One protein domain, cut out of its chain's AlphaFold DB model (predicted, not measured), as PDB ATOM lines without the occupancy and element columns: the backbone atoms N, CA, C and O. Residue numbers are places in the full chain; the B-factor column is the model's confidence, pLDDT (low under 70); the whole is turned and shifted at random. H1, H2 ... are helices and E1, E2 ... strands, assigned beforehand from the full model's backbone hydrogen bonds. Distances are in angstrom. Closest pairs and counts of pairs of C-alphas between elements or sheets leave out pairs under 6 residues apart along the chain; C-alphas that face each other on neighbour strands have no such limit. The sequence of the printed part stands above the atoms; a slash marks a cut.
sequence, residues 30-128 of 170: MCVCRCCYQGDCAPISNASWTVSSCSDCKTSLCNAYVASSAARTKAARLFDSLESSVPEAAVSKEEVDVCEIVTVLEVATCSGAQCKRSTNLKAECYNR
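AT A GLANCE: This is residues 30 to 128 of the 170 residues of the protein "Endochitinase, putative" of Bodo saltans (UniProt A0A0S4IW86). A strongly twisted wall of three antiparallel strands has two short helices, H1 and H3, packed across one face in two layers, a sheet and a layer of helices. The longest helix, H2, packs on H3 away from the strands, and the chain then folds back through a long link, residues 84 to 97; residues 83 to 90, of which 83 belongs to H2, stick out at one end, and residues 109 to 114, of which 109 belongs to H3, stick out elsewhere. The printed part has 99 residues, with three named helices and three named strands in the order E1 E2 H1 H2 H3 E3; the sheet's order is E2 E1 E3 and the class is mixed, helices and strands. The whole is compact, with a radius of gyration of the C-alphas of 14.6 A and spans of 45 by 38 by 27 A.

HOW THE PARTS SIT: E1, residues 30 to 37, and E2, residues 40 to 51, form a hairpin with a tight link; N 33 and O 47 are 3.0 A apart, within hydrogen-bond range. E2 bends by 81 degrees at residue 46. E3, residues 119 to 127, is antiparallel to E1 at 154 degrees, with N 32 and O 124 within hydrogen-bond range at 2.9 A. H1, residues 59 to 67, is on the sheet at a height of 8.4 A and runs across the strands, at 67 degrees to E1 on the local plane; its closest C-alphas to E3 are those of Thr 59 and Ala 123, 4.9 A. H3, residues 98 to 109, is on the sheet at a height of 8.2 A. H3 touches H1 with residues 103 to 108 alone, about perpendicular at 80 degrees; the closest C-alphas are those of Val 66 and Val 104, 5.6 A. H2, residues 69 to 83, is not on the sheet. H2 touches H3 with residues 71 to 75 alone, at a steep tilt of 62 degrees, opposite ways; the closest C-alphas are those of Ala 75 and Ile 101, 5.6 A. In H1, H2 and H3 every O i to N i+4 pair is within hydrogen-bond range.

IN THESE COORDINATES: E1 begins at C-alpha 30, (163.262, 314.633, 269.955), and is 22.4 A long. E2 is 25.2 A long. H2 is 21.1 A long and ends at C-alpha 83, (151.360, 284.904, 255.082). H3 is 16.2 A long. E3, 25.5 A long, ends at C-alpha 127, (160.975, 319.931, 272.544).

THE WHOLE: The two C-alphas farthest apart are those of Ser 53 and Ser 85, 45.8 A. The printed part has no cut, and the link from H2 to H3, 14 residues, is long. The mean pLDDT of the printed part is 73.1; 34 residues are under 70, residues 73 to 98 among them.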
ATOM      1  N   MET A  30     163.545 315.892 270.646       85.75
ATOM      2  CA  MET A  30     163.262 314.633 269.955       85.75
ATOM      3  C   MET A  30     162.678 314.916 268.576       85.75
ATOM      4  O   MET A  30     161.671 315.608 268.455       85.75
ATOM      5  N   CYS A  31     163.282 314.357 267.536       87.88
ATOM      6  CA  CYS A  31     162.704 314.313 266.200       87.88
ATOM      7  C   CYS A  31     161.953 312.992 266.036       87.88
ATOM      8  O   CYS A  31     162.515 311.930 266.307       87.88
ATOM      9  N   VAL A  32     160.691 313.052 265.618       88.50
ATOM     10  CA  VAL A  32     159.833 311.882 265.399       88.50
ATOM     11  C   VAL A  32     159.302 311.924 263.974       88.50
ATOM     12  O   VAL A  32     158.694 312.910 263.555       88.50
ATOM     13  N   CYS A  33     159.514 310.847 263.224       87.81
ATOM     14  CA  CYS A  33     158.928 310.694 261.901       87.81
ATOM     15  C   CYS A  33     157.502 310.162 262.007       87.81
ATOM     16  O   CYS A  33     157.240 309.169 262.686       87.81
ATOM     17  N   ARG A  34     156.583 310.801 261.289       86.88
ATOM     18  CA  ARG A  34     155.199 310.359 261.158       86.88
ATOM     19  C   ARG A  34     154.883 310.058 259.714       86.88
ATOM     20  O   ARG A  34     155.279 310.800 258.812       86.88
ATOM     21  N   CYS A  35     154.148 308.982 259.519       84.50
ATOM     22  CA  CYS A  35     153.533 308.667 258.254       84.50
ATOM     23  C   CYS A  35     152.077 309.118 258.301       84.50
ATOM     24  O   CYS A  35     151.368 308.825 259.258       84.50
ATOM     25  N   CYS A  36     151.644 309.847 257.277       84.25
ATOM     26  CA  CYS A  36     150.258 310.237 257.091       84.25
ATOM     27  C   CYS A  36     149.658 309.475 255.909       84.25
ATOM     28  O   CYS A  36     150.153 309.598 254.786       84.25
ATOM     29  N   TYR A  37     148.571 308.748 256.150       81.44
ATOM     30  CA  TYR A  37     147.813 308.008 255.145       81.44
ATOM     31  C   TYR A  37     146.333 308.378 255.258       81.44
ATOM     32  O   TYR A  37     145.757 308.329 256.337       81.44
ATOM     33  N   GLN A  38     145.729 308.822 254.152       78.69
ATOM     34  CA  GLN A  38     144.312 309.234 254.076       78.69
ATOM     35  C   GLN A  38     143.845 310.293 255.103       78.69
ATOM     36  O   GLN A  38     142.650 310.485 255.294       78.69
ATOM     37  N   GLY A  39     144.771 311.044 255.707       76.00
ATOM     38  CA  GLY A  39     144.469 312.090 256.691       76.00
ATOM     39  C   GLY A  39     144.854 311.720 258.122       76.00
ATOM     40  O   GLY A  39     145.097 312.626 258.917       76.00
ATOM     41  N   ASP A  40     145.030 310.432 258.414       77.00
ATOM     42  CA  ASP A  40     145.516 309.960 259.706       77.00
ATOM     43  C   ASP A  40     147.041 309.890 259.713       77.00
ATOM     44  O   ASP A  40     147.657 309.372 258.783       77.00
ATOM     45  N   CYS A  41     147.662 310.446 260.760       81.06
ATOM     46  CA  CYS A  41     149.115 310.485 260.913       81.06
ATOM     47  C   CYS A  41     149.569 309.660 262.122       81.06
ATOM     48  O   CYS A  41     149.369 310.075 263.270       81.06
ATOM     49  N   ALA A  42     150.269 308.557 261.876       81.50
ATOM     50  CA  ALA A  42     150.828 307.674 262.898       81.50
ATOM     51  C   ALA A  42     152.357 307.851 263.020       81.50
ATOM     52  O   ALA A  42     153.025 308.178 262.032       81.50
ATOM     53  N   PRO A  43     152.934 307.723 264.230       80.31
ATOM     54  CA  PRO A  43     154.382 307.718 264.409       80.31
ATOM     55  C   PRO A  43     154.992 306.425 263.869       80.31
ATOM     56  O   PRO A  43     154.605 305.340 264.282       80.31
ATOM     57  N   ILE A  44     156.008 306.553 263.014       80.94
ATOM     58  CA  ILE A  44     156.742 305.392 262.510       80.94
ATOM     59  C   ILE A  44     157.584 304.822 263.646       80.94
ATOM     60  O   ILE A  44     158.407 305.511 264.263       80.94
ATOM     61  N   SER A  45     157.405 303.535 263.901       75.00
ATOM     62  CA  SER A  45     158.106 302.858 264.981       75.00
ATOM     63  C   SER A  45     159.616 302.760 264.696       75.00
ATOM     64  O   SER A  45     160.048 302.397 263.604       75.00
ATOM     65  N   ASN A  46     160.439 303.107 265.692       73.62
ATOM     66  CA  ASN A  46     161.908 303.209 265.608       73.62
ATOM     67  C   ASN A  46     162.466 304.301 264.673       73.62
ATOM     68  O   ASN A  46     163.672 304.326 264.423       73.62
ATOM     69  N   ALA A  47     161.634 305.236 264.205       80.19
ATOM     70  CA  ALA A  47     162.065 306.406 263.437       80.19
ATOM     71  C   ALA A  47     162.041 307.683 264.298       80.19
ATOM     72  O   ALA A  47     161.431 308.695 263.941       80.19
ATOM     73  N   SER A  48     162.694 307.623 265.459       84.75
ATOM     74  CA  SER A  48     162.851 308.765 266.363       84.75
ATOM     75  C   SER A  48     164.275 308.867 266.886       84.75
ATOM     76  O   SER A  48     164.854 307.857 267.285       84.75
ATOM     77  N   TRP A  49     164.823 310.077 266.937       86.19
ATOM     78  CA  TRP A  49     166.174 310.329 267.439       86.19
ATOM     79  C   TRP A  49     166.273 311.698 268.106       86.19
ATOM     80  O   TRP A  49     165.475 312.602 267.853       86.19
ATOM     81  N   THR A  50     167.272 311.857 268.966       85.31
ATOM     82  CA  THR A  50     167.590 313.136 269.599       85.31
ATOM     83  C   THR A  50     168.313 314.051 268.617       85.31
ATOM     84  O   THR A  50     169.245 313.617 267.939       85.31
ATOM     85  N   VAL A  51     167.916 315.317 268.563       84.88
ATOM     86  CA  VAL A  51     168.549 316.361 267.747       84.88
ATOM     87  C   VAL A  51     169.004 317.524 268.623       84.88
ATOM     88  O   VAL A  51     168.445 317.772 269.686       84.88
ATOM     89  N   SER A  52     170.016 318.255 268.161       80.62
ATOM     90  CA  SER A  52     170.495 319.489 268.796       80.62
ATOM     91  C   SER A  52     169.531 320.659 268.622       80.62
ATOM     92  O   SER A  52     169.461 321.539 269.475       80.62
ATOM     93  N   SER A  53     168.791 320.691 267.512       80.81
ATOM     94  CA  SER A  53     167.844 321.756 267.196       80.81
ATOM     95  C   SER A  53     166.672 321.234 266.364       80.81
ATOM     96  O   SER A  53     166.810 320.278 265.600       80.81
ATOM     97  N   CYS A  54     165.509 321.888 266.445       82.31
ATOM     98  CA  CYS A  54     164.365 321.518 265.604       82.31
ATOM     99  C   CYS A  54     164.603 321.750 264.105       82.31
ATOM    100  O   CYS A  54     163.974 321.081 263.290       82.31
ATOM    101  N   SER A  55     165.526 322.640 263.725       83.50
ATOM    102  CA  SER A  55     165.932 322.826 262.323       83.50
ATOM    103  C   SER A  55     166.640 321.606 261.727       83.50
ATOM    104  O   SER A  55     166.656 321.440 260.504       83.50
ATOM    105  N   ASP A  56     167.187 320.736 262.577       83.69
ATOM    106  CA  ASP A  56     167.847 319.500 262.158       83.69
ATOM    107  C   ASP A  56     166.834 318.368 261.904       83.69
ATOM    108  O   ASP A  56     167.145 317.389 261.222       83.69
ATOM    109  N   CYS A  57     165.595 318.511 262.388       86.56
ATOM    110  CA  CYS A  57     164.513 317.552 262.178       86.56
ATOM    111  C   CYS A  57     163.875 317.748 260.794       86.56
ATOM    112  O   CYS A  57     162.866 318.434 260.632       86.56
ATOM    113  N   LYS A  58     164.499 317.167 259.763       87.81
ATOM    114  CA  LYS A  58     164.064 317.301 258.364       87.81
ATOM    115  C   LYS A  58     163.349 316.056 257.860       87.81
ATOM    116  O   LYS A  58     163.817 314.935 258.044       87.81
ATOM    117  N   THR A  59     162.301 316.259 257.063       86.44
ATOM    118  CA  THR A  59     161.582 315.185 256.356       86.44
ATOM    119  C   THR A  59     162.492 314.357 255.439       86.44
ATOM    120  O   THR A  59     162.225 313.182 255.190       86.44
ATOM    121  N   SER A  60     163.600 314.922 254.948       83.88
ATOM    122  CA  SER A  60     164.599 314.180 254.165       83.88
ATOM    123  C   SER A  60     165.246 313.040 254.959       83.88
ATOM    124  O   SER A  60     165.513 311.988 254.387       83.88
ATOM    125  N   LEU A  61     165.453 313.219 256.268       84.19
ATOM    126  CA  LEU A  61     165.999 312.179 257.143       84.19
ATOM    127  C   LEU A  61     164.986 311.055 257.358       84.19
ATOM    128  O   LEU A  61     165.355 309.885 257.294       84.19
ATOM    129  N   CYS A  62     163.701 311.396 257.502       83.81
ATOM    130  CA  CYS A  62     162.636 310.397 257.534       83.81
ATOM    131  C   CYS A  62     162.613 309.584 256.235       83.81
ATOM    132  O   CYS A  62     162.647 308.362 256.294       83.81
ATOM    133  N   ASN A  63     162.663 310.234 255.065       82.44
ATOM    134  CA  ASN A  63     162.733 309.537 253.773       82.44
ATOM    135  C   ASN A  63     163.950 308.606 253.661       82.44
ATOM    136  O   ASN A  63     163.819 307.492 253.161       82.44
ATOM    137  N   ALA A  64     165.119 309.042 254.140       82.69
ATOM    138  CA  ALA A  64     166.326 308.217 254.148       82.69
ATOM    139  C   ALA A  64     166.171 306.980 255.048       82.69
ATOM    140  O   ALA A  64     166.601 305.891 254.668       82.69
ATOM    141  N   TYR A  65     165.506 307.122 256.200       82.00
ATOM    142  CA  TYR A  65     165.184 305.998 257.075       82.00
ATOM    143  C   TYR A  65     164.259 304.990 256.384       82.00
ATOM    144  O   TYR A  65     164.570 303.801 256.362       82.00
ATOM    145  N   VAL A  66     163.170 305.439 255.750       78.88
ATOM    146  CA  VAL A  66     162.228 304.519 255.077       78.88
ATOM    147  C   VAL A  66     162.839 303.872 253.828       78.88
ATOM    148  O   VAL A  66     162.485 302.756 253.456       78.88
ATOM    149  N   ALA A  67     163.807 304.542 253.199       75.38
ATOM    150  CA  ALA A  67     164.598 303.985 252.106       75.38
ATOM    151  C   ALA A  67     165.674 302.985 252.573       75.38
ATOM    152  O   ALA A  67     166.224 302.259 251.740       75.38
ATOM    153  N   SER A  68     165.987 302.944 253.871       76.44
ATOM    154  CA  SER A  68     167.051 302.102 254.417       76.44
ATOM    155  C   SER A  68     166.711 300.610 254.350       76.44
ATOM    156  O   SER A  68     165.549 300.195 254.366       76.44
ATOM    157  N   SER A  69     167.750 299.771 254.319       63.12
ATOM    158  CA  SER A  69     167.599 298.311 254.354       63.12
ATOM    159  C   SER A  69     166.917 297.822 255.637       63.12
ATOM    160  O   SER A  69     166.215 296.812 255.602       63.12
ATOM    161  N   ALA A  70     167.065 298.549 256.750       67.81
ATOM    162  CA  ALA A  70     166.435 298.227 258.026       67.81
ATOM    163  C   ALA A  70     164.901 298.328 257.952       67.81
ATOM    164  O   ALA A  70     164.212 297.376 258.323       67.81
ATOM    165  N   ALA A  71     164.375 299.424 257.394       67.56
ATOM    166  CA  ALA A  71     162.935 299.609 257.192       67.56
ATOM    167  C   ALA A  71     162.357 298.558 256.226       67.56
ATOM    168  O   ALA A  71     161.299 297.986 256.478       67.56
ATOM    169  N   ARG A  72     163.104 298.214 255.168       70.44
ATOM    170  CA  ARG A  72     162.716 297.165 254.207       70.44
ATOM    171  C   ARG A  72     162.684 295.768 254.818       70.44
ATOM    172  O   ARG A  72     161.755 295.014 254.561       70.44
ATOM    173  N   THR A  73     163.675 295.430 255.642       69.69
ATOM    174  CA  THR A  73     163.758 294.115 256.302       69.69
ATOM    175  C   THR A  73     162.624 293.944 257.303       69.69
ATOM    176  O   THR A  73     162.044 292.869 257.418       69.69
ATOM    177  N   LYS A  74     162.281 295.016 258.020       68.06
ATOM    178  CA  LYS A  74     161.168 295.011 258.961       68.06
ATOM    179  C   LYS A  74     159.819 294.899 258.252       68.06
ATOM    180  O   LYS A  74     159.019 294.060 258.643       68.06
ATOM    181  N   ALA A  75     159.604 295.662 257.178       69.31
ATOM    182  CA  ALA A  75     158.408 295.521 256.353       69.31
ATOM    183  C   ALA A  75     158.277 294.098 255.778       69.31
ATOM    184  O   ALA A  75     157.201 293.515 255.851       69.31
ATOM    185  N   ALA A  76     159.372 293.499 255.292       69.81
ATOM    186  CA  ALA A  76     159.379 292.116 254.808       69.81
ATOM    187  C   ALA A  76     158.985 291.104 255.900       69.81
ATOM    188  O   ALA A  76     158.148 290.245 255.658       69.81
ATOM    189  N   ARG A  77     159.502 291.257 257.128       69.12
ATOM    190  CA  ARG A  77     159.113 290.406 258.269       69.12
ATOM    191  C   ARG A  77     157.630 290.521 258.626       69.12
ATOM    192  O   ARG A  77     157.029 289.530 259.025       69.12
ATOM    193  N   LEU A  78     157.051 291.715 258.498       67.75
ATOM    194  CA  LEU A  78     155.617 291.915 258.716       67.75
ATOM    195  C   LEU A  78     154.793 291.173 257.653       67.75
ATOM    196  O   LEU A  78     153.801 290.541 258.003       67.75
ATOM    197  N   PHE A  79     155.231 291.178 256.389       67.88
ATOM    198  CA  PHE A  79     154.593 290.401 255.320       67.88
ATOM    199  C   PHE A  79     154.710 288.885 255.528       67.88
ATOM    200  O   PHE A  79     153.699 288.196 255.423       67.88
ATOM    201  N   ASP A  80     155.883 288.376 255.919       63.66
ATOM    202  CA  ASP A  80     156.059 286.948 256.242       63.66
ATOM    203  C   ASP A  80     155.139 286.511 257.399       63.66
ATOM    204  O   ASP A  80     154.615 285.396 257.419       63.66
ATOM    205  N   SER A  81     154.900 287.405 258.366       60.12
ATOM    206  CA  SER A  81     153.979 287.149 259.479       60.12
ATOM    207  C   SER A  81     152.502 287.170 259.072       60.12
ATOM    208  O   SER A  81     151.695 286.568 259.776       60.12
ATOM    209  N   LEU A  82     152.141 287.866 257.990       59.50
ATOM    210  CA  LEU A  82     150.779 287.911 257.440       59.50
ATOM    211  C   LEU A  82     150.474 286.683 256.566       59.50
ATOM    212  O   LEU A  82     149.321 286.272 256.475       59.50
ATOM    213  N   GLU A  83     151.492 286.102 255.926       57.16
ATOM    214  CA  GLU A  83     151.360 284.904 255.082       57.16
ATOM    215  C   GLU A  83     151.289 283.607 255.911       57.16
ATOM    216  O   GLU A  83     150.681 282.617 255.495       57.16
ATOM    217  N   SER A  84     151.852 283.614 257.120       52.44
ATOM    218  CA  SER A  84     151.742 282.496 258.055       52.44
ATOM    219  C   SER A  84     150.350 282.472 258.694       52.44
ATOM    220  O   SER A  84     149.963 283.402 259.395       52.44
ATOM    221  N   SER A  85     149.593 281.392 258.474       49.47
ATOM    222  CA  SER A  85     148.232 281.147 258.981       49.47
ATOM    223  C   SER A  85     148.169 280.937 260.507       49.47
ATOM    224  O   SER A  85     147.615 279.946 260.993       49.47
ATOM    225  N   VAL A  86     148.791 281.820 261.281       51.53
ATOM    226  CA  VAL A  86     148.795 281.791 262.742       51.53
ATOM    227  C   VAL A  86     147.502 282.454 263.225       51.53
ATOM    228  O   VAL A  86     147.183 283.554 262.774       51.53
ATOM    229  N   PRO A  87     146.725 281.807 264.113       47.75
ATOM    230  CA  PRO A  87     145.458 282.354 264.583       47.75
ATOM    231  C   PRO A  87     145.671 283.740 265.208       47.75
ATOM    232  O   PRO A  87     146.587 283.918 266.015       47.75
ATOM    233  N   GLU A  88     144.795 284.692 264.859       51.09
ATOM    234  CA  GLU A  88     144.785 286.123 265.245       51.09
ATOM    235  C   GLU A  88     145.049 286.408 266.739       51.09
ATOM    236  O   GLU A  88     145.373 287.531 267.113       51.09
ATOM    237  N   ALA A  89     144.948 285.403 267.609       46.03
ATOM    238  CA  ALA A  89     145.187 285.503 269.042       46.03
ATOM    239  C   ALA A  89     146.674 285.583 269.458       46.03
ATOM    240  O   ALA A  89     146.946 285.935 270.605       46.03
ATOM    241  N   ALA A  90     147.632 285.259 268.577       45.75
ATOM    242  CA  ALA A  90     149.071 285.305 268.888       45.75
ATOM    243  C   ALA A  90     149.812 286.507 268.277       45.75
ATOM    244  O   ALA A  90     150.972 286.745 268.619       45.75
ATOM    245  N   VAL A  91     149.153 287.293 267.417       51.00
ATOM    246  CA  VAL A  91     149.670 288.594 266.979       51.00
ATOM    247  C   VAL A  91     149.370 289.563 268.108       51.00
ATOM    248  O   VAL A  91     148.297 290.155 268.194       51.00
ATOM    249  N   SER A  92     150.296 289.642 269.055       42.88
ATOM    250  CA  SER A  92     150.215 290.489 270.232       42.88
ATOM    251  C   SER A  92     150.226 291.963 269.847       42.88
ATOM    252  O   SER A  92     151.227 292.617 270.088       42.88
ATOM    253  N   LYS A  93     149.140 292.483 269.262       43.53
ATOM    254  CA  LYS A  93     148.814 293.912 269.166       43.53
ATOM    255  C   LYS A  93     150.012 294.811 268.820       43.53
ATOM    256  O   LYS A  93     150.093 295.945 269.281       43.53
ATOM    257  N   GLU A  94     150.949 294.295 268.030       46.22
ATOM    258  CA  GLU A  94     151.897 295.101 267.294       46.22
ATOM    259  C   GLU A  94     151.004 295.627 266.189       46.22
ATOM    260  O   GLU A  94     150.704 294.920 265.230       46.22
ATOM    261  N   GLU A  95     150.367 296.760 266.479       51.94
ATOM    262  CA  GLU A  95     149.500 297.487 265.571       51.94
ATOM    263  C   GLU A  95     150.323 297.670 264.303       51.94
ATOM    264  O   GLU A  95     151.241 298.488 264.262       51.94
ATOM    265  N   VAL A  96     150.119 296.762 263.344       55.34
ATOM    266  CA  VAL A  96     150.899 296.706 262.119       55.34
ATOM    267  C   VAL A  96     150.660 298.049 261.464       55.34
ATOM    268  O   VAL A  96     149.554 298.313 260.992       55.34
ATOM    269  N   ASP A  97     151.660 298.927 261.527       65.69
ATOM    270  CA  ASP A  97     151.520 300.296 261.062       65.69
ATOM    271  C   ASP A  97     151.442 300.241 259.534       65.69
ATOM    272  O   ASP A  97     152.445 300.224 258.818       65.69
ATOM    273  N   VAL A  98     150.209 300.129 259.032       67.88
ATOM    274  CA  VAL A  98     149.874 300.067 257.606       67.88
ATOM    275  C   VAL A  98     150.554 301.222 256.871       67.88
ATOM    276  O   VAL A  98     151.010 301.064 255.741       67.88
ATOM    277  N   CYS A  99     150.700 302.364 257.543       72.00
ATOM    278  CA  CYS A  99     151.372 303.532 257.011       72.00
ATOM    279  C   CYS A  99     152.877 303.287 256.799       72.00
ATOM    280  O   CYS A  99     153.410 303.630 255.741       72.00
ATOM    281  N   GLU A 100     153.563 302.645 257.750       72.94
ATOM    282  CA  GLU A 100     154.977 302.256 257.631       72.94
ATOM    283  C   GLU A 100     155.187 301.323 256.428       72.94
ATOM    284  O   GLU A 100     156.041 301.587 255.579       72.94
ATOM    285  N   ILE A 101     154.350 300.291 256.297       74.44
ATOM    286  CA  ILE A 101     154.441 299.312 255.205       74.44
ATOM    287  C   ILE A 101     154.196 299.964 253.842       74.44
ATOM    288  O   ILE A 101     155.016 299.811 252.932       74.44
ATOM    289  N   VAL A 102     153.093 300.703 253.692       75.06
ATOM    290  CA  VAL A 102     152.752 301.360 252.422       75.06
ATOM    291  C   VAL A 102     153.840 302.360 252.044       75.06
ATOM    292  O   VAL A 102     154.245 302.400 250.888       75.06
ATOM    293  N   THR A 103     154.396 303.100 253.006       77.25
ATOM    294  CA  THR A 103     155.468 304.060 252.720       77.25
ATOM    295  C   THR A 103     156.746 303.372 252.253       77.25
ATOM    296  O   THR A 103     157.366 303.831 251.295       77.25
ATOM    297  N   VAL A 104     157.161 302.268 252.888       76.75
ATOM    298  CA  VAL A 104     158.337 301.497 252.447       76.75
ATOM    299  C   VAL A 104     158.122 300.964 251.029       76.75
ATOM    300  O   VAL A 104     159.015 301.078 250.185       76.75
ATOM    301  N   LEU A 105     156.935 300.417 250.754       76.44
ATOM    302  CA  LEU A 105     156.595 299.845 249.456       76.44
ATOM    303  C   LEU A 105     156.535 300.923 248.372       76.44
ATOM    304  O   LEU A 105     157.099 300.745 247.294       76.44
ATOM    305  N   GLU A 106     155.932 302.073 248.671       78.38
ATOM    306  CA  GLU A 106     155.933 303.239 247.794       78.38
ATOM    307  C   GLU A 106     157.362 303.720 247.555       78.38
ATOM    308  O   GLU A 106     157.757 303.880 246.415       78.38
ATOM    309  N   VAL A 107     158.205 303.877 248.572       77.94
ATOM    310  CA  VAL A 107     159.599 304.308 248.361       77.94
ATOM    311  C   VAL A 107     160.392 303.310 247.504       77.94
ATOM    312  O   VAL A 107     161.251 303.731 246.729       77.94
ATOM    313  N   ALA A 108     160.112 302.010 247.610       74.69
ATOM    314  CA  ALA A 108     160.774 300.975 246.817       74.69
ATOM    315  C   ALA A 108     160.271 300.891 245.363       74.69
ATOM    316  O   ALA A 108     161.067 300.633 244.462       74.69
ATOM    317  N   THR A 109     158.975 301.103 245.129       74.00
ATOM    318  CA  THR A 109     158.327 300.923 243.813       74.00
ATOM    319  C   THR A 109     158.169 302.231 243.032       74.00
ATOM    320  O   THR A 109     158.147 302.238 241.804       74.00
ATOM    321  N   CYS A 110     158.099 303.356 243.738       72.06
ATOM    322  CA  CYS A 110     157.792 304.688 243.229       72.06
ATOM    323  C   CYS A 110     159.083 305.512 243.083       72.06
ATOM    324  O   CYS A 110     159.363 306.418 243.878       72.06
ATOM    325  N   SER A 111     159.885 305.191 242.061       61.50
ATOM    326  CA  SER A 111     161.126 305.897 241.701       61.50
ATOM    327  C   SER A 111     160.965 306.691 240.394       61.50
ATOM    328  O   SER A 111     161.553 306.381 239.365       61.50
ATOM    329  N   GLY A 112     160.144 307.747 240.404       61.41
ATOM    330  CA  GLY A 112     159.994 308.596 239.218       61.41
ATOM    331  C   GLY A 112     159.050 309.783 239.386       61.41
ATOM    332  O   GLY A 112     158.221 309.815 240.292       61.41
ATOM    333  N   ALA A 113     159.158 310.753 238.473       60.81
ATOM    334  CA  ALA A 113     158.390 312.004 238.494       60.81
ATOM    335  C   ALA A 113     156.874 311.827 238.265       60.81
ATOM    336  O   ALA A 113     156.104 312.735 238.555       60.81
ATOM    337  N   GLN A 114     156.438 310.673 237.749       65.19
ATOM    338  CA  GLN A 114     155.023 310.382 237.480       65.19
ATOM    339  C   GLN A 114     154.342 309.546 238.563       65.19
ATOM    340  O   GLN A 114     153.170 309.199 238.434       65.19
ATOM    341  N   CYS A 115     155.059 309.207 239.630       72.12
ATOM    342  CA  CYS A 115     154.515 308.331 240.641       72.12
ATOM    343  C   CYS A 115     153.898 309.140 241.791       72.12
ATOM    344  O   CYS A 115     154.572 309.891 242.499       72.12
ATOM    345  N   LYS A 116     152.576 309.013 241.942       74.19
ATOM    346  CA  LYS A 116     151.799 309.691 242.980       74.19
ATOM    347  C   LYS A 116     151.780 308.827 244.237       74.19
ATOM    348  O   LYS A 116     151.121 307.794 244.258       74.19
ATOM    349  N   ARG A 117     152.484 309.270 245.278       74.62
ATOM    350  CA  ARG A 117     152.448 308.629 246.598       74.62
ATOM    351  C   ARG A 117     151.122 308.912 247.295       74.62
ATOM    352  O   ARG A 117     150.631 310.041 247.265       74.62
ATOM    353  N   SER A 118     150.550 307.879 247.897       77.06
ATOM    354  CA  SER A 118     149.371 307.968 248.755       77.06
ATOM    355  C   SER A 118     149.745 308.296 250.201       77.06
ATOM    356  O   SER A 118     148.931 308.872 250.925       77.06
ATOM    357  N   THR A 119     150.987 308.001 250.599       79.88
ATOM    358  CA  THR A 119     151.535 308.351 251.912       79.88
ATOM    359  C   THR A 119     152.320 309.660 251.871       79.88
ATOM    360  O   THR A 119     152.956 310.018 250.875       79.88
ATOM    361  N   ASN A 120     152.284 310.400 252.978       83.19
ATOM    362  CA  ASN A 120     153.090 311.599 253.172       83.19
ATOM    363  C   ASN A 120     153.887 311.487 254.474       83.19
ATOM    364  O   ASN A 120     153.318 311.269 255.541       83.19
ATOM    365  N   LEU A 121     155.204 311.653 254.384       84.69
ATOM    366  CA  LEU A 121     156.100 311.644 255.535       84.69
ATOM    367  C   LEU A 121     156.236 313.049 256.112       84.69
ATOM    368  O   LEU A 121     156.539 314.002 255.393       84.69
ATOM    369  N   LYS A 122     156.096 313.167 257.429       86.44
ATOM    370  CA  LYS A 122     156.325 314.409 258.168       86.44
ATOM    371  C   LYS A 122     157.350 314.180 259.268       86.44
ATOM    372  O   LYS A 122     157.329 313.154 259.939       86.44
ATOM    373  N   ALA A 123     158.244 315.144 259.445       86.06
ATOM    374  CA  ALA A 123     159.137 315.200 260.592       86.06
ATOM    375  C   ALA A 123     158.529 316.154 261.625       86.06
ATOM    376  O   ALA A 123     158.292 317.323 261.318       86.06
ATOM    377  N   GLU A 124     158.247 315.656 262.826       87.31
ATOM    378  CA  GLU A 124     157.755 316.465 263.938       87.31
ATOM    379  C   GLU A 124     158.844 316.607 264.996       87.31
ATOM    380  O   GLU A 124     159.437 315.626 265.448       87.31
ATOM    381  N   CYS A 125     159.107 317.851 265.389       86.00
ATOM    382  CA  CYS A 125     160.054 318.157 266.446       86.00
ATOM    383  C   CYS A 125     159.322 318.343 267.773       86.00
ATOM    384  O   CYS A 125     158.474 319.224 267.911       86.00
ATOM    385  N   TYR A 126     159.705 317.552 268.766       83.19
ATOM    386  CA  TYR A 126     159.193 317.613 270.123       83.19
ATOM    387  C   TYR A 126     160.281 318.130 271.054       83.19
ATOM    388  O   TYR A 126     161.222 317.416 271.403       83.19
ATOM    389  N   ASN A 127     160.138 319.381 271.487       77.25
ATOM    390  CA  ASN A 127     160.975 319.931 272.544       77.25
ATOM    391  C   ASN A 127     160.340 319.623 273.910       77.25
ATOM    392  O   ASN A 127     159.326 320.221 274.280       77.25
ATOM    393  N   ARG A 128     160.934 318.689 274.665       63.84
ATOM    394  CA  ARG A 128     160.473 318.330 276.018       63.84
ATOM    395  C   ARG A 128     160.697 319.432 277.060       63.84
ATOM    396  O   ARG A 128     160.126 319.359 278.146       63.84
TER     397      ARG A 128